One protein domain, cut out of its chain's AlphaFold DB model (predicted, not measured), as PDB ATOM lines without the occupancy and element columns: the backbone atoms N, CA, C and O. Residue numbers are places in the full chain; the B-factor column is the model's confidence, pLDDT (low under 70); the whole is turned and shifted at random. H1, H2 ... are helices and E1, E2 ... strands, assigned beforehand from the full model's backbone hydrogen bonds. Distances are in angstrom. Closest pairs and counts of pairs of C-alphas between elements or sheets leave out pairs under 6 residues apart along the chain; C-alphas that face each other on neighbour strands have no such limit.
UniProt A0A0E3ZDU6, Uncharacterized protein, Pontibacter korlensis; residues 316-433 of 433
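Overview. This is residues 316 to 433 of the 433 residues of an uncharacterized protein of Pontibacter korlensis (UniProt A0A0E3ZDU6). A single strongly twisted sheet of seven strands forms a wall, with the long helix H1 across one face and H5 along the edge strand E2. A loop-like arm with H2 and H3 leaves the sheet after E4 and returns to it at E5; its residues 363 to 378 stick out. The printed part has 118 residues with five named helices and seven named strands, in the order E1 E2 H1 E3 E4 H2 H3 E5 E6 E7 H4 H5. The sheet's order is E2 E1 E4 E5 E6 E7 E3, antiparallel throughout, and the class is mixed, helices and strands. The whole is compact, with a radius of gyration of the C-alphas of 15.5 A and spans of 42 by 34 by 24 A.

Arrangement. E1, residues 316 to 320, and the edge strand E2, residues 323 to 326, form a hairpin, with N 318 and O 325 2.9 A apart. H1, residues 329 to 341, is on the sheet at a height of 8.9 A, making two layers, a helix on one face of a sheet. It runs across the strands, at 87 degrees to E1 on the local plane; the closest C-alphas of the two, Leu 316 and Ser 332, are 5.2 A apart. E3, residues 343 to 345, is the other edge strand. E4, residues 353 to 358, is antiparallel to E1, with N 319 and O 354 2.7 A apart. H2, residues 361 to 367, and H3, residues 372 to 375, are not on the sheet and are apart. E5, residues 382 to 387, E6, residues 391 to 396, and E7, residues 402 to 405, form a meander, each strand the antiparallel neighbour of the one before. Within hydrogen-bond range are N 355 and O 385 across the neighbours E4 and E5, at 2.8 A, N 386 and O 393 across E5 and E6, at 3.0 A, N 392 and O 404 across E6 and E7, at 2.9 A, and N 405 and O 343 across E7 and E3, at 2.8 A. H4, residues 410 to 414, only grazes the sheet with residues 410 to 411. H5, residues 423 to 431, is on the sheet over E2 at a height of 9.3 A, along the strands at 11 degrees on the local plane; the closest C-alphas, Lys 323 and Glu 423, are 5.2 A apart. In H1 and H4 every O i to N i+4 pair is within hydrogen-bond range; H5 has 3 of 5, H2 1 of 3 beside 2 of 4 O i to N i+3 pairs, and H3 is too short for an i+4 pair.

Along the chain. E1 begins at C-alpha 316, (3.085, 33.317, 40.630). H1 is 18.4 A long, E6 16.4 A, E4 15.8 A and E5 14.5 A. H5 ends at C-alpha 431, (6.914, 30.558, 25.482).

Size, cuts and confidence. The farthest C-alphas, Asp 372 and Ser 418, are 42.6 A apart. The printed part has no cut, and no link is long. Mean pLDDT of the printed part is 83.2; residues 360 to 379 and 425 to 433 are under 70.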
ATOM      1  N   LEU A 316       4.329  32.716  40.175       92.25
ATOM      2  CA  LEU A 316       3.085  33.317  40.630       92.25
ATOM      3  C   LEU A 316       2.887  34.662  39.931       92.25
ATOM      4  O   LEU A 316       3.846  35.338  39.571       92.25
ATOM      5  N   GLY A 317       1.641  35.082  39.751       94.56
ATOM      6  CA  GLY A 317       1.357  36.385  39.157       94.56
ATOM      7  C   GLY A 317      -0.024  36.901  39.504       94.56
ATOM      8  O   GLY A 317      -0.925  36.135  39.841       94.56
ATOM      9  N   PHE A 318      -0.198  38.216  39.423       96.69
ATOM     10  CA  PHE A 318      -1.472  38.881  39.680       96.69
ATOM     11  C   PHE A 318      -2.169  39.194  38.363       96.69
ATOM     12  O   PHE A 318      -1.581  39.823  37.494       96.69
ATOM     13  N   MET A 319      -3.440  38.827  38.235       96.75
ATOM     14  CA  MET A 319      -4.287  39.183  37.101       96.75
ATOM     15  C   MET A 319      -5.404  40.135  37.491       96.75
ATOM     16  O   MET A 319      -6.073  39.960  38.514       96.75
ATOM     17  N   LYS A 320      -5.669  41.106  36.615       96.94
ATOM     18  CA  LYS A 320      -6.786  42.040  36.738       96.94
ATOM     19  C   LYS A 320      -7.206  42.553  35.366       96.94
ATOM     20  O   LYS A 320      -6.425  43.198  34.681       96.94
ATOM     21  N   ALA A 321      -8.467  42.323  35.001       95.62
ATOM     22  CA  ALA A 321      -9.081  42.881  33.790       95.62
ATOM     23  C   ALA A 321      -8.271  42.639  32.493       95.62
ATOM     24  O   ALA A 321      -8.081  43.563  31.713       95.62
ATOM     25  N   GLY A 322      -7.789  41.407  32.285       94.56
ATOM     26  CA  GLY A 322      -6.987  41.032  31.107       94.56
ATOM     27  C   GLY A 322      -5.512  41.439  31.176       94.56
ATOM     28  O   GLY A 322      -4.744  41.092  30.285       94.56
ATOM     29  N   LYS A 323      -5.103  42.128  32.246       96.00
ATOM     30  CA  LYS A 323      -3.705  42.437  32.532       96.00
ATOM     31  C   LYS A 323      -3.118  41.486  33.549       96.00
ATOM     32  O   LYS A 323      -3.839  40.963  34.405       96.00
ATOM     33  N   VAL A 324      -1.807  41.339  33.496       95.19
ATOM     34  CA  VAL A 324      -1.039  40.412  34.309       95.19
ATOM     35  C   VAL A 324       0.280  41.038  34.751       95.19
ATOM     36  O   VAL A 324       0.887  41.829  34.035       95.19
ATOM     37  N   LEU A 325       0.674  40.727  35.978       96.00
ATOM     38  CA  LEU A 325       2.003  40.966  36.517       96.00
ATOM     39  C   LEU A 325       2.560  39.610  36.933       96.00
ATOM     40  O   LEU A 325       2.132  39.075  37.962       96.00
ATOM     41  N   THR A 326       3.479  39.062  36.145       94.12
ATOM     42  CA  THR A 326       4.269  37.899  36.553       94.12
ATOM     43  C   THR A 326       5.333  38.323  37.552       94.12
ATOM     44  O   THR A 326       6.039  39.306  37.344       94.12
ATOM     45  N   LEU A 327       5.419  37.581  38.651       95.56
ATOM     46  CA  LEU A 327       6.497  37.723  39.613       95.56
ATOM     47  C   LEU A 327       7.707  36.930  39.133       95.56
ATOM     48  O   LEU A 327       7.579  35.789  38.681       95.56
ATOM     49  N   GLU A 328       8.890  37.498  39.326       95.38
ATOM     50  CA  GLU A 328      10.135  36.765  39.128       95.38
ATOM     51  C   GLU A 328      10.186  35.528  40.053       95.38
ATOM     52  O   GLU A 328       9.587  35.548  41.134       95.38
ATOM     53  N   PRO A 329      10.909  34.445  39.715       94.69
ATOM     54  CA  PRO A 329      10.942  33.220  40.525       94.69
ATOM     55  C   PRO A 329      11.273  33.461  42.006       94.69
ATOM     56  O   PRO A 329      10.620  32.934  42.906       94.69
ATOM     57  N   SER A 330      12.243  34.338  42.275       97.31
ATOM     58  CA  SER A 330      12.631  34.682  43.650       97.31
ATOM     59  C   SER A 330      11.598  35.556  44.375       97.31
ATOM     60  O   SER A 330      11.471  35.473  45.597       97.31
ATOM     61  N   GLU A 331      10.787  36.325  43.650       98.00
ATOM     62  CA  GLU A 331       9.656  37.083  44.200       98.00
ATOM     63  C   GLU A 331       8.444  36.176  44.455       98.00
ATOM     64  O   GLU A 331       7.782  36.289  45.489       98.00
ATOM     65  N   SER A 332       8.195  35.223  43.551       96.06
ATOM     66  CA  SER A 332       7.218  34.144  43.719       96.06
ATOM     67  C   SER A 332       7.529  33.335  44.975       96.06
ATOM     68  O   SER A 332       6.648  33.119  45.810       96.06
ATOM     69  N   PHE A 333       8.798  32.965  45.174       95.62
ATOM     70  CA  PHE A 333       9.232  32.260  46.376       95.62
ATOM     71  C   PHE A 333       9.115  33.114  47.649       95.62
ATOM     72  O   PHE A 333       8.725  32.608  48.706       95.62
ATOM     73  N   LEU A 334       9.379  34.423  47.560       97.38
ATOM     74  CA  LEU A 334       9.144  35.352  48.667       97.38
ATOM     75  C   LEU A 334       7.658  35.380  49.069       97.38
ATOM     76  O   LEU A 334       7.343  35.233  50.254       97.38
ATOM     77  N   LEU A 335       6.741  35.513  48.103       96.69
ATOM     78  CA  LEU A 335       5.297  35.462  48.355       96.69
ATOM     79  C   LEU A 335       4.874  34.100  48.917       96.69
ATOM     80  O   LEU A 335       4.145  34.044  49.909       96.69
ATOM     81  N   TRP A 336       5.371  33.002  48.346       93.75
ATOM     82  CA  TRP A 336       5.139  31.654  48.860       93.75
ATOM     83  C   TRP A 336       5.545  31.533  50.336       93.75
ATOM     84  O   TRP A 336       4.794  30.992  51.150       93.75
ATOM     85  N   ASN A 337       6.692  32.099  50.724       93.56
ATOM     86  CA  ASN A 337       7.154  32.047  52.109       93.56
ATOM     87  C   ASN A 337       6.231  32.839  53.057       93.56
ATOM     88  O   ASN A 337       5.966  32.381  54.175       93.56
ATOM     89  N   TYR A 338       5.687  33.978  52.613       95.38
ATOM     90  CA  TYR A 338       4.658  34.707  53.363       95.38
ATOM     91  C   TYR A 338       3.355  33.915  53.476       95.38
ATOM     92  O   TYR A 338       2.797  33.811  54.563       95.38
ATOM     93  N   LEU A 339       2.896  33.286  52.395       93.38
ATOM     94  CA  LEU A 339       1.688  32.459  52.401       93.38
ATOM     95  C   LEU A 339       1.819  31.252  53.340       93.38
ATOM     96  O   LEU A 339       0.891  30.932  54.079       93.38
ATOM     97  N   ARG A 340       2.983  30.601  53.370       90.44
ATOM     98  CA  ARG A 340       3.247  29.480  54.281       90.44
ATOM     99  C   ARG A 340       3.208  29.895  55.752       90.44
ATOM    100  O   ARG A 340       2.793  29.106  56.597       90.44
ATOM    101  N   THR A 341       3.704  31.089  56.063       91.38
ATOM    102  CA  THR A 341       3.818  31.592  57.443       91.38
ATOM    103  C   THR A 341       2.626  32.438  57.886       91.38
ATOM    104  O   THR A 341       2.510  32.745  59.073       91.38
ATOM    105  N   GLY A 342       1.733  32.779  56.957       93.62
ATOM    106  CA  GLY A 342       0.518  33.537  57.207       93.62
ATOM    107  C   GLY A 342      -0.501  32.794  58.070       93.62
ATOM    108  O   GLY A 342      -0.426  31.586  58.314       93.62
ATOM    109  N   HIS A 343      -1.498  33.536  58.538       94.81
ATOM    110  CA  HIS A 343      -2.524  33.020  59.432       94.81
ATOM    111  C   HIS A 343      -3.760  32.567  58.655       94.81
ATOM    112  O   HIS A 343      -4.304  33.305  57.836       94.81
ATOM    113  N   LYS A 344      -4.252  31.360  58.952       94.81
ATOM    114  CA  LYS A 344      -5.547  30.897  58.437       94.81
ATOM    115  C   LYS A 344      -6.670  31.758  59.009       94.81
ATOM    116  O   LYS A 344      -6.674  32.057  60.201       94.81
ATOM    117  N   THR A 345      -7.626  32.129  58.167       96.00
ATOM    118  CA  THR A 345      -8.748  32.990  58.550       96.00
ATOM    119  C   THR A 345     -10.006  32.643  57.760       96.00
ATOM    120  O   THR A 345      -9.926  32.163  56.633       96.00
ATOM    121  N   ASP A 346     -11.174  32.924  58.338       96.25
ATOM    122  CA  ASP A 346     -12.471  32.798  57.657       96.25
ATOM    123  C   ASP A 346     -12.862  34.083  56.903       96.25
ATOM    124  O   ASP A 346     -13.877  34.127  56.206       96.25
ATOM    125  N   LYS A 347     -12.078  35.161  57.045       97.00
ATOM    126  CA  LYS A 347     -12.314  36.422  56.329       97.00
ATOM    127  C   LYS A 347     -12.023  36.235  54.844       97.00
ATOM    128  O   LYS A 347     -10.896  35.924  54.486       97.00
ATOM    129  N   ALA A 348     -13.010  36.488  53.990       94.31
ATOM    130  CA  ALA A 348     -12.809  36.500  52.544       94.31
ATOM    131  C   ALA A 348     -12.152  37.820  52.075       94.31
ATOM    132  O   ALA A 348     -12.498  38.883  52.605       94.31
ATOM    133  N   PRO A 349     -11.255  37.786  51.071       96.06
ATOM    134  CA  PRO A 349     -10.672  38.973  50.458       96.06
ATOM    135  C   PRO A 349     -11.729  39.777  49.706       96.06
ATOM    136  O   PRO A 349     -12.665  39.231  49.110       96.06
ATOM    137  N   ARG A 350     -11.522  41.092  49.608       96.12
ATOM    138  CA  ARG A 350     -12.232  41.895  48.607       96.12
ATOM    139  C   ARG A 350     -11.586  41.636  47.245       96.12
ATOM    140  O   ARG A 350     -10.629  42.326  46.912       96.12
ATOM    141  N   LYS A 351     -12.099  40.665  46.470       96.56
ATOM    142  CA  LYS A 351     -11.530  40.255  45.163       96.56
ATOM    143  C   LYS A 351     -11.068  41.475  44.352       96.56
ATOM    144  O   LYS A 351     -11.890  42.241  43.848       96.56
ATOM    145  N   ARG A 352      -9.748  41.639  44.248       97.81
ATOM    146  CA  ARG A 352      -9.078  42.668  43.439       97.81
ATOM    147  C   ARG A 352      -8.289  42.023  42.313       97.81
ATOM    148  O   ARG A 352      -8.329  42.523  41.193       97.81
ATOM    149  N   PHE A 353      -7.640  40.907  42.627       97.75
ATOM    150  CA  PHE A 353      -6.845  40.114  41.709       97.75
ATOM    151  C   PHE A 353      -7.303  38.659  41.705       97.75
ATOM    152  O   PHE A 353      -7.862  38.138  42.679       97.75
ATOM    153  N   GLU A 354      -7.018  38.006  40.592       96.94
ATOM    154  CA  GLU A 354      -6.939  36.557  40.489       96.94
ATOM    155  C   GLU A 354      -5.466  36.189  40.362       96.94
ATOM    156  O   GLU A 354      -4.743  36.841  39.616       96.94
ATOM    157  N   MET A 355      -4.988  35.223  41.137       94.38
ATOM    158  CA  MET A 355      -3.580  34.850  41.106       94.38
ATOM    159  C   MET A 355      -3.399  33.667  40.163       94.38
ATOM    160  O   MET A 355      -4.033  32.623  40.337       94.38
ATOM    161  N   LYS A 356      -2.539  33.842  39.161       90.31
ATOM    162  CA  LYS A 356      -2.113  32.757  38.282       90.31
ATOM    163  C   LYS A 356      -0.924  32.038  38.887       90.31
ATOM    164  O   LYS A 356      -0.090  32.640  39.559       90.31
ATOM    165  N   CYS A 357      -0.897  30.738  38.642       84.56
ATOM    166  CA  CYS A 357       0.152  29.853  39.099       84.56
ATOM    167  C   CYS A 357       0.606  29.039  37.887       84.56
ATOM    168  O   CYS A 357      -0.200  28.313  37.301       84.56
ATOM    169  N   TRP A 358       1.865  29.188  37.488       80.25
ATOM    170  CA  TRP A 358       2.432  28.474  36.348       80.25
ATOM    171  C   TRP A 358       3.541  27.535  36.817       80.25
ATOM    172  O   TRP A 358       4.334  27.867  37.700       80.25
ATOM    173  N   ARG A 359       3.585  26.337  36.229       70.50
ATOM    174  CA  ARG A 359       4.746  25.447  36.330       70.50
ATOM    175  C   ARG A 359       5.660  25.712  35.143       70.50
ATOM    176  O   ARG A 359       5.161  25.930  34.038       70.50
ATOM    177  N   SER A 360       6.973  25.655  35.356       62.62
ATOM    178  CA  SER A 360       7.922  25.722  34.249       62.62
ATOM    179  C   SER A 360       7.704  24.544  33.305       62.62
ATOM    180  O   SER A 360       7.796  23.378  33.696       62.62
ATOM    181  N   TYR A 361       7.418  24.834  32.035       51.81
ATOM    182  CA  TYR A 361       7.220  23.801  31.018       51.81
ATOM    183  C   TYR A 361       8.501  22.982  30.777       51.81
ATOM    184  O   TYR A 361       8.413  21.801  30.437       51.81
ATOM    185  N   ARG A 362       9.691  23.557  31.016       51.69
ATOM    186  CA  ARG A 362      10.993  22.896  30.786       51.69
ATOM    187  C   ARG A 362      11.265  21.729  31.722       51.69
ATOM    188  O   ARG A 362      12.002  20.814  31.363       51.69
ATOM    189  N   VAL A 363      10.636  21.728  32.890       49.56
ATOM    190  CA  VAL A 363      10.703  20.588  33.798       49.56
ATOM    191  C   VAL A 363       9.978  19.388  33.191       49.56
ATOM    192  O   VAL A 363      10.462  18.268  33.290       49.56
ATOM    193  N   THR A 364       8.857  19.591  32.494       46.47
ATOM    194  CA  THR A 364       7.967  18.492  32.084       46.47
ATOM    195  C   THR A 364       8.555  17.565  31.018       46.47
ATOM    196  O   THR A 364       8.282  16.366  31.051       46.47
ATOM    197  N   THR A 365       9.405  18.059  30.113       48.75
ATOM    198  CA  THR A 365       9.994  17.236  29.041       48.75
ATOM    199  C   THR A 365      11.070  16.274  29.544       48.75
ATOM    200  O   THR A 365      11.173  15.174  29.008       48.75
ATOM    201  N   TYR A 366      11.812  16.625  30.599       49.78
ATOM    202  CA  TYR A 366      12.751  15.709  31.267       49.78
ATOM    203  C   TYR A 366      12.133  15.003  32.486       49.78
ATOM    204  O   TYR A 366      12.580  13.921  32.869       49.78
ATOM    205  N   ALA A 367      11.073  15.563  33.077       47.22
ATOM    206  CA  ALA A 367      10.357  14.959  34.199       47.22
ATOM    207  C   ALA A 367       9.456  13.784  33.805       47.22
ATOM    208  O   ALA A 367       9.051  13.030  34.687       47.22
ATOM    209  N   TYR A 368       9.208  13.549  32.511       46.34
ATOM    210  CA  TYR A 368       8.555  12.314  32.057       46.34
ATOM    211  C   TYR A 368       9.335  11.048  32.453       46.34
ATOM    212  O   TYR A 368       8.737   9.988  32.610       46.34
ATOM    213  N   GLU A 369      10.647  11.166  32.680       50.22
ATOM    214  CA  GLU A 369      11.486  10.080  33.198       50.22
ATOM    215  C   GLU A 369      11.805  10.249  34.696       50.22
ATOM    216  O   GLU A 369      12.324   9.331  35.340       50.22
ATOM    217  N   ALA A 370      11.486  11.409  35.288       45.09
ATOM    218  CA  ALA A 370      11.890  11.759  36.640       45.09
ATOM    219  C   ALA A 370      10.774  11.614  37.688       45.09
ATOM    220  O   ALA A 370      10.242  12.584  38.216       45.09
ATOM    221  N   SER A 371      10.570  10.359  38.093       46.00
ATOM    222  CA  SER A 371       9.920   9.906  39.333       46.00
ATOM    223  C   SER A 371       8.382   9.853  39.367       46.00
ATOM    224  O   SER A 371       7.674  10.858  39.420       46.00
ATOM    225  N   ASP A 372       7.872   8.624  39.495       48.44
ATOM    226  CA  ASP A 372       6.493   8.305  39.896       48.44
ATOM    227  C   ASP A 372       6.101   8.918  41.260       48.44
ATOM    228  O   ASP A 372       4.915   9.038  41.582       48.44
ATOM    229  N   SER A 373       7.071   9.347  42.080       47.41
ATOM    230  CA  SER A 373       6.817   9.920  43.407       47.41
ATOM    231  C   SER A 373       6.086  11.263  43.368       47.41
ATOM    232  O   SER A 373       5.324  11.535  44.293       47.41
ATOM    233  N   LEU A 374       6.228  12.060  42.301       48.69
ATOM    234  CA  LEU A 374       5.460  13.304  42.128       48.69
ATOM    235  C   LEU A 374       4.067  13.076  41.513       48.69
ATOM    236  O   LEU A 374       3.170  13.884  41.734       48.69
ATOM    237  N   GLN A 375       3.848  11.967  40.794       47.09
ATOM    238  CA  GLN A 375       2.544  11.649  40.186       47.09
ATOM    239  C   GLN A 375       1.573  10.946  41.150       47.09
ATOM    240  O   GLN A 375       0.362  10.958  40.932       47.09
ATOM    241  N   SER A 376       2.081  10.322  42.218       45.53
ATOM    242  CA  SER A 376       1.280   9.424  43.067       45.53
ATOM    243  C   SER A 376       0.359  10.111  44.083       45.53
ATOM    244  O   SER A 376      -0.561   9.476  44.603       45.53
ATOM    245  N   ASN A 377       0.527  11.411  44.328       49.97
ATOM    246  CA  ASN A 377      -0.440  12.167  45.110       49.97
ATOM    247  C   ASN A 377      -1.449  12.778  44.145       49.97
ATOM    248  O   ASN A 377      -1.093  13.644  43.353       49.97
ATOM    249  N   LYS A 378      -2.716  12.352  44.236       54.34
ATOM    250  CA  LYS A 378      -3.858  13.117  43.718       54.34
ATOM    251  C   LYS A 378      -3.799  14.507  44.348       54.34
ATOM    252  O   LYS A 378      -4.353  14.721  45.426       54.34
ATOM    253  N   GLN A 379      -3.047  15.416  43.735       58.84
ATOM    254  CA  GLN A 379      -2.988  16.796  44.170       58.84
ATOM    255  C   GLN A 379      -4.413  17.317  44.145       58.84
ATOM    256  O   GLN A 379      -5.150  17.099  43.183       58.84
ATOM    257  N   ARG A 380      -4.814  17.943  45.250       75.38
ATOM    258  CA  ARG A 380      -6.077  18.668  45.342       75.38
ATOM    259  C   ARG A 380      -6.076  19.652  44.180       75.38
ATOM    260  O   ARG A 380      -5.198  20.510  44.131       75.38
ATOM    261  N   GLU A 381      -6.990  19.483  43.231       81.31
ATOM    262  CA  GLU A 381      -6.985  20.287  42.014       81.31
ATOM    263  C   GLU A 381      -7.324  21.732  42.388       81.31
ATOM    264  O   GLU A 381      -8.451  22.051  42.782       81.31
ATOM    265  N   LEU A 382      -6.302  22.592  42.360       86.00
ATOM    266  CA  LEU A 382      -6.437  24.013  42.635       86.00
ATOM    267  C   LEU A 382      -7.236  24.644  41.494       86.00
ATOM    268  O   LEU A 382      -6.773  24.694  40.361       86.00
ATOM    269  N   GLN A 383      -8.429  25.142  41.807       90.44
ATOM    270  CA  GLN A 383      -9.343  25.728  40.825       90.44
ATOM    271  C   GLN A 383      -9.047  27.209  40.596       90.44
ATOM    272  O   GLN A 383      -9.057  27.693  39.470       90.44
ATOM    273  N   SER A 384      -8.820  27.960  41.675       92.25
ATOM    274  CA  SER A 384      -8.482  29.381  41.592       92.25
ATOM    275  C   SER A 384      -7.873  29.887  42.891       92.25
ATOM    276  O   SER A 384      -8.094  29.327  43.972       92.25
ATOM    277  N   VAL A 385      -7.154  31.001  42.782       94.44
ATOM    278  CA  VAL A 385      -6.723  31.792  43.930       94.44
ATOM    279  C   VAL A 385      -7.202  33.223  43.738       94.44
ATOM    280  O   VAL A 385      -6.870  33.878  42.755       94.44
ATOM    281  N   THR A 386      -8.001  33.722  44.678       97.06
ATOM    282  CA  THR A 386      -8.475  35.115  44.666       97.06
ATOM    283  C   THR A 386      -7.821  35.897  45.789       97.06
ATOM    284  O   THR A 386      -7.596  35.358  46.872       97.06
ATOM    285  N   THR A 387      -7.494  37.165  45.539       98.06
ATOM    286  CA  THR A 387      -6.793  37.977  46.536       98.06
ATOM    287  C   THR A 387      -7.090  39.468  46.412       98.06
ATOM    288  O   THR A 387      -7.496  39.965  45.357       98.06
ATOM    289  N   ASP A 388      -6.915  40.190  47.516       98.19
ATOM    290  CA  ASP A 388      -6.799  41.652  47.542       98.19
ATOM    291  C   ASP A 388      -5.342  42.142  47.634       98.19
ATOM    292  O   ASP A 388      -5.103  43.348  47.554       98.19
ATOM    293  N   GLY A 389      -4.387  41.212  47.741       97.56
ATOM    294  CA  GLY A 389      -2.963  41.426  47.982       97.56
ATOM    295  C   GLY A 389      -2.526  41.095  49.416       97.56
ATOM    296  O   GLY A 389      -1.335  40.920  49.640       97.56
ATOM    297  N   GLN A 390      -3.450  40.979  50.377       97.94
ATOM    298  CA  GLN A 390      -3.169  40.563  51.761       97.94
ATOM    299  C   GLN A 390      -3.824  39.222  52.106       97.94
ATOM    300  O   GLN A 390      -3.208  38.343  52.707       97.94
ATOM    301  N   LEU A 391      -5.096  39.074  51.747       98.19
ATOM    302  CA  LEU A 391      -5.877  37.866  51.964       98.19
ATOM    303  C   LEU A 391      -5.865  37.033  50.682       98.19
ATOM    304  O   LEU A 391      -6.184  37.544  49.610       98.19
ATOM    305  N   TYR A 392      -5.515  35.753  50.778       96.62
ATOM    306  CA  TYR A 392      -5.413  34.832  49.643       96.62
ATOM    307  C   TYR A 392      -6.336  33.640  49.862       96.62
ATOM    308  O   TYR A 392      -6.079  32.817  50.740       96.62
ATOM    309  N   THR A 393      -7.409  33.549  49.076       96.19
ATOM    310  CA  THR A 393      -8.378  32.450  49.142       96.19
ATOM    311  C   THR A 393      -8.119  31.442  48.035       96.19
ATOM    312  O   THR A 393      -8.351  31.731  46.860       96.19
ATOM    313  N   PHE A 394      -7.693  30.249  48.435       93.81
ATOM    314  CA  PHE A 394      -7.475  29.078  47.595       93.81
ATOM    315  C   PHE A 394      -8.764  28.262  47.513       93.81
ATOM    316  O   PHE A 394      -9.287  27.825  48.541       93.81
ATOM    317  N   SER A 395      -9.260  28.042  46.299       93.56
ATOM    318  CA  SER A 395     -10.425  27.191  46.041       93.56
ATOM    319  C   SER A 395      -9.972  25.886  45.403       93.56
ATOM    320  O   SER A 395      -9.250  25.909  44.409       93.56
ATOM    321  N   PHE A 396     -10.415  24.761  45.954       90.25
ATOM    322  CA  PHE A 396     -10.111  23.421  45.450       90.25
ATOM    323  C   PHE A 396     -11.401  22.710  45.063       90.25
ATOM    324  O   PHE A 396     -12.458  22.982  45.642       90.25
ATOM    325  N   GLU A 397     -11.321  21.787  44.112       89.19
ATOM    326  CA  GLU A 397     -12.486  21.000  43.720       89.19
ATOM    327  C   GLU A 397     -13.006  20.146  44.890       89.19
ATOM    328  O   GLU A 397     -12.264  19.404  45.526       89.19
ATOM    329  N   GLY A 398     -14.304  20.264  45.191       90.75
ATOM    330  CA  GLY A 398     -14.968  19.456  46.220       90.75
ATOM    331  C   GLY A 398     -14.647  19.830  47.672       90.75
ATOM    332  O   GLY A 398     -15.139  19.163  48.584       90.75
ATOM    333  N   GLU A 399     -13.878  20.894  47.920       90.88
ATOM    334  CA  GLU A 399     -13.448  21.277  49.267       90.88
ATOM    335  C   GLU A 399     -13.829  22.711  49.649       90.88
ATOM    336  O   GLU A 399     -14.125  23.564  48.812       90.88
ATOM    337  N   LYS A 400     -13.816  22.995  50.957       92.75
ATOM    338  CA  LYS A 400     -14.027  24.357  51.453       92.75
ATOM    339  C   LYS A 400     -12.821  25.237  51.091       92.75
ATOM    340  O   LYS A 400     -11.690  24.791  51.301       92.75
ATOM    341  N   PRO A 401     -13.039  26.481  50.625       94.19
ATOM    342  CA  PRO A 401     -11.944  27.404  50.367       94.19
ATOM    343  C   PRO A 401     -11.094  27.656  51.616       94.19
ATOM    344  O   PRO A 401     -11.615  27.758  52.727       94.19
ATOM    345  N   LEU A 402      -9.783  27.779  51.421       93.00
ATOM    346  CA  LEU A 402      -8.814  28.116  52.461       93.00
ATOM    347  C   LEU A 402      -8.372  29.564  52.267       93.00
ATOM    348  O   LEU A 402      -7.846  29.876  51.204       93.00
ATOM    349  N   THR A 403      -8.515  30.418  53.283       95.56
ATOM    350  CA  THR A 403      -7.980  31.788  53.225       95.56
ATOM    351  C   THR A 403      -6.793  31.974  54.159       95.56
ATOM    352  O   THR A 403      -6.846  31.589  55.329       95.56
ATOM    353  N   ILE A 404      -5.732  32.576  53.625       95.62
ATOM    354  CA  ILE A 404      -4.507  32.933  54.338       95.62
ATOM    355  C   ILE A 404      -4.371  34.456  54.381       95.62
ATOM    356  O   ILE A 404      -4.456  35.108  53.345       95.62
ATOM    357  N   ASP A 405      -4.141  35.006  55.570       97.19
ATOM    358  CA  ASP A 405      -3.772  36.403  55.806       97.19
ATOM    359  C   ASP A 405      -2.262  36.500  56.025       97.19
ATOM    360  O   ASP A 405      -1.742  35.966  57.010       97.19
ATOM    361  N   ILE A 406      -1.554  37.173  55.117       97.12
ATOM    362  CA  ILE A 406      -0.107  37.404  55.258       97.12
ATOM    363  C   ILE A 406       0.221  38.662  56.085       97.12
ATOM    364  O   ILE A 406       1.389  38.973  56.298       97.12
ATOM    365  N   GLY A 407      -0.793  39.390  56.562       98.00
ATOM    366  CA  GLY A 407      -0.664  40.533  57.473       98.00
ATOM    367  C   GLY A 407      -0.417  41.892  56.808       98.00
ATOM    368  O   GLY A 407      -0.490  42.914  57.488       98.00
ATOM    369  N   PHE A 408      -0.151  41.932  55.502       98.38
ATOM    370  CA  PHE A 408       0.055  43.160  54.728       98.38
ATOM    371  C   PHE A 408      -0.299  42.946  53.254       98.38
ATOM    372  O   PHE A 408      -0.393  41.812  52.795       98.38
ATOM    373  N   ASN A 409      -0.483  44.030  52.498       98.50
ATOM    374  CA  ASN A 409      -0.775  43.942  51.070       98.50
ATOM    375  C   ASN A 409       0.521  43.802  50.249       98.50
ATOM    376  O   ASN A 409       1.195  44.797  49.993       98.50
ATOM    377  N   PHE A 410       0.876  42.583  49.836       98.44
ATOM    378  CA  PHE A 410       2.093  42.302  49.069       98.44
ATOM    379  C   PHE A 410       2.143  43.059  47.740       98.44
ATOM    380  O   PHE A 410       3.208  43.542  47.364       98.44
ATOM    381  N   PHE A 411       1.007  43.196  47.050       98.44
ATOM    382  CA  PHE A 411       0.954  43.936  45.791       98.44
ATOM    383  C   PHE A 411       1.226  45.424  46.022       98.44
ATOM    384  O   PHE A 411       2.150  45.962  45.432       98.44
ATOM    385  N   ASP A 412       0.484  46.081  46.917       98.31
ATOM    386  CA  ASP A 412       0.607  47.534  47.121       98.31
ATOM    387  C   ASP A 412       1.950  47.950  47.742       98.31
ATOM    388  O   ASP A 412       2.383  49.091  47.578       98.31
ATOM    389  N   VAL A 413       2.614  47.042  48.465       98.31
ATOM    390  CA  VAL A 413       3.948  47.288  49.028       98.31
ATOM    391  C   VAL A 413       5.039  47.239  47.957       98.31
ATOM    392  O   VAL A 413       6.006  47.997  48.049       98.31
ATOM    393  N   ASN A 414       4.894  46.370  46.952       98.31
ATOM    394  CA  ASN A 414       5.975  46.053  46.015       98.31
ATOM    395  C   ASN A 414       5.740  46.566  44.586       98.31
ATOM    396  O   ASN A 414       6.707  46.809  43.871       98.31
ATOM    397  N   PHE A 415       4.488  46.767  44.182       98.19
ATOM    398  CA  PHE A 415       4.094  46.994  42.794       98.19
ATOM    399  C   PHE A 415       2.983  48.038  42.669       98.19
ATOM    400  O   PHE A 415       2.388  48.515  43.640       98.19
ATOM    401  N   LYS A 416       2.689  48.400  41.424       97.88
ATOM    402  CA  LYS A 416       1.598  49.282  41.023       97.88
ATOM    403  C   LYS A 416       0.828  48.651  39.875       97.88
ATOM    404  O   LYS A 416       1.347  47.861  39.100       97.88
ATOM    405  N   GLU A 417      -0.421  49.071  39.692       96.75
ATOM    406  CA  GLU A 417      -1.233  48.590  38.560       96.75
ATOM    407  C   GLU A 417      -0.656  48.996  37.192       96.75
ATOM    408  O   GLU A 417      -0.985  48.376  36.188       96.75
ATOM    409  N   SER A 418       0.214  50.015  37.150       96.56
ATOM    410  CA  SER A 418       0.975  50.396  35.953       96.56
ATOM    411  C   SER A 418       2.025  49.371  35.537       96.56
ATOM    412  O   SER A 418       2.476  49.427  34.400       96.56
ATOM    413  N   ASP A 419       2.413  48.478  36.446       96.12
ATOM    414  CA  ASP A 419       3.447  47.468  36.208       96.12
ATOM    415  C   ASP A 419       2.843  46.209  35.561       96.12
ATOM    416  O   ASP A 419       3.568  45.331  35.109       96.12
ATOM    417  N   MET A 420       1.508  46.124  35.494       96.38
ATOM    418  CA  MET A 420       0.799  45.035  34.826       96.38
ATOM    419  C   MET A 420       0.755  45.270  33.308       96.38
ATOM    420  O   MET A 420       0.354  46.347  32.853       96.38
ATOM    421  N   VAL A 421       1.072  44.237  32.535       94.25
ATOM    422  CA  VAL A 421       1.055  44.225  31.062       94.25
ATOM    423  C   VAL A 421      -0.179  43.497  30.526       94.25
ATOM    424  O   VAL A 421      -0.864  42.805  31.277       94.25
ATOM    425  N   GLU A 422      -0.517  43.671  29.249       92.81
ATOM    426  CA  GLU A 422      -1.627  42.928  28.633       92.81
ATOM    427  C   GLU A 422      -1.265  41.434  28.520       92.81
ATOM    428  O   GLU A 422      -0.178  41.083  28.071       92.81
ATOM    429  N   GLU A 423      -2.179  40.529  28.884       82.00
ATOM    430  CA  GLU A 423      -1.911  39.077  28.943       82.00
ATOM    431  C   GLU A 423      -1.419  38.484  27.611       82.00
ATOM    432  O   GLU A 423      -0.602  37.561  27.583       82.00
ATOM    433  N   ALA A 424      -1.885  39.034  26.489       76.31
ATOM    434  CA  ALA A 424      -1.457  38.604  25.162       76.31
ATOM    435  C   ALA A 424       0.029  38.894  24.884       76.31
ATOM    436  O   ALA A 424       0.635  38.185  24.083       76.31
ATOM    437  N   GLU A 425       0.614  39.905  25.529       67.75
ATOM    438  CA  GLU A 425       2.036  40.247  25.400       67.75
ATOM    439  C   GLU A 425       2.910  39.291  26.229       67.75
ATOM    440  O   GLU A 425       4.001  38.913  25.804       67.75
ATOM    441  N   GLU A 426       2.394  38.816  27.364       63.59
ATOM    442  CA  GLU A 426       3.124  37.949  28.294       63.59
ATOM    443  C   GLU A 426       3.234  36.492  27.811       63.59
ATOM    444  O   GLU A 426       4.271  35.847  27.984       63.59
ATOM    445  N   CYS A 427       2.204  35.971  27.129       54.25
ATOM    446  CA  CYS A 427       2.224  34.615  26.564       54.25
ATOM    447  C   CYS A 427       3.416  34.384  25.612       54.25
ATOM    448  O   CYS A 427       3.919  33.268  25.521       54.25
ATOM    449  N   TRP A 428       3.899  35.429  24.932       42.72
ATOM    450  CA  TRP A 428       5.063  35.335  24.046       42.72
ATOM    451  C   TRP A 428       6.398  35.345  24.786       42.72
ATOM    452  O   TRP A 428       7.332  34.690  24.329       42.72
ATOM    453  N   GLN A 429       6.488  36.040  25.922       51.41
ATOM    454  CA  GLN A 429       7.711  36.051  26.722       51.41
ATOM    455  C   GLN A 429       7.924  34.687  27.383       51.41
ATOM    456  O   GLN A 429       8.994  34.114  27.246       51.41
ATOM    457  N   ASN A 430       6.884  34.086  27.965       48.72
ATOM    458  CA  ASN A 430       7.017  32.801  28.663       48.72
ATOM    459  C   ASN A 430       7.161  31.571  27.738       48.72
ATOM    460  O   ASN A 430       7.620  30.529  28.194       48.72
ATOM    461  N   LEU A 431       6.787  31.664  26.452       42.56
ATOM    462  CA  LEU A 431       6.914  30.558  25.482       42.56
ATOM    463  C   LEU A 431       8.300  30.451  24.823       42.56
ATOM    464  O   LEU A 431       8.583  29.433  24.191       42.56
ATOM    465  N   LEU A 432       9.144  31.480  24.932       39.91
ATOM    466  CA  LEU A 432      10.512  31.468  24.395       39.91
ATOM    467  C   LEU A 432      11.565  31.039  25.433       39.91
ATOM    468  O   LEU A 432      12.707  30.761  25.059       39.91
ATOM    469  N   TYR A 433      11.175  30.930  26.707       44.91
ATOM    470  CA  TYR A 433      12.012  30.421  27.799       44.91
ATOM    471  C   TYR A 433      11.596  29.016  28.225       44.91
ATOM    472  O   TYR A 433      11.978  28.589  29.332       44.91
TER     473      TYR A 433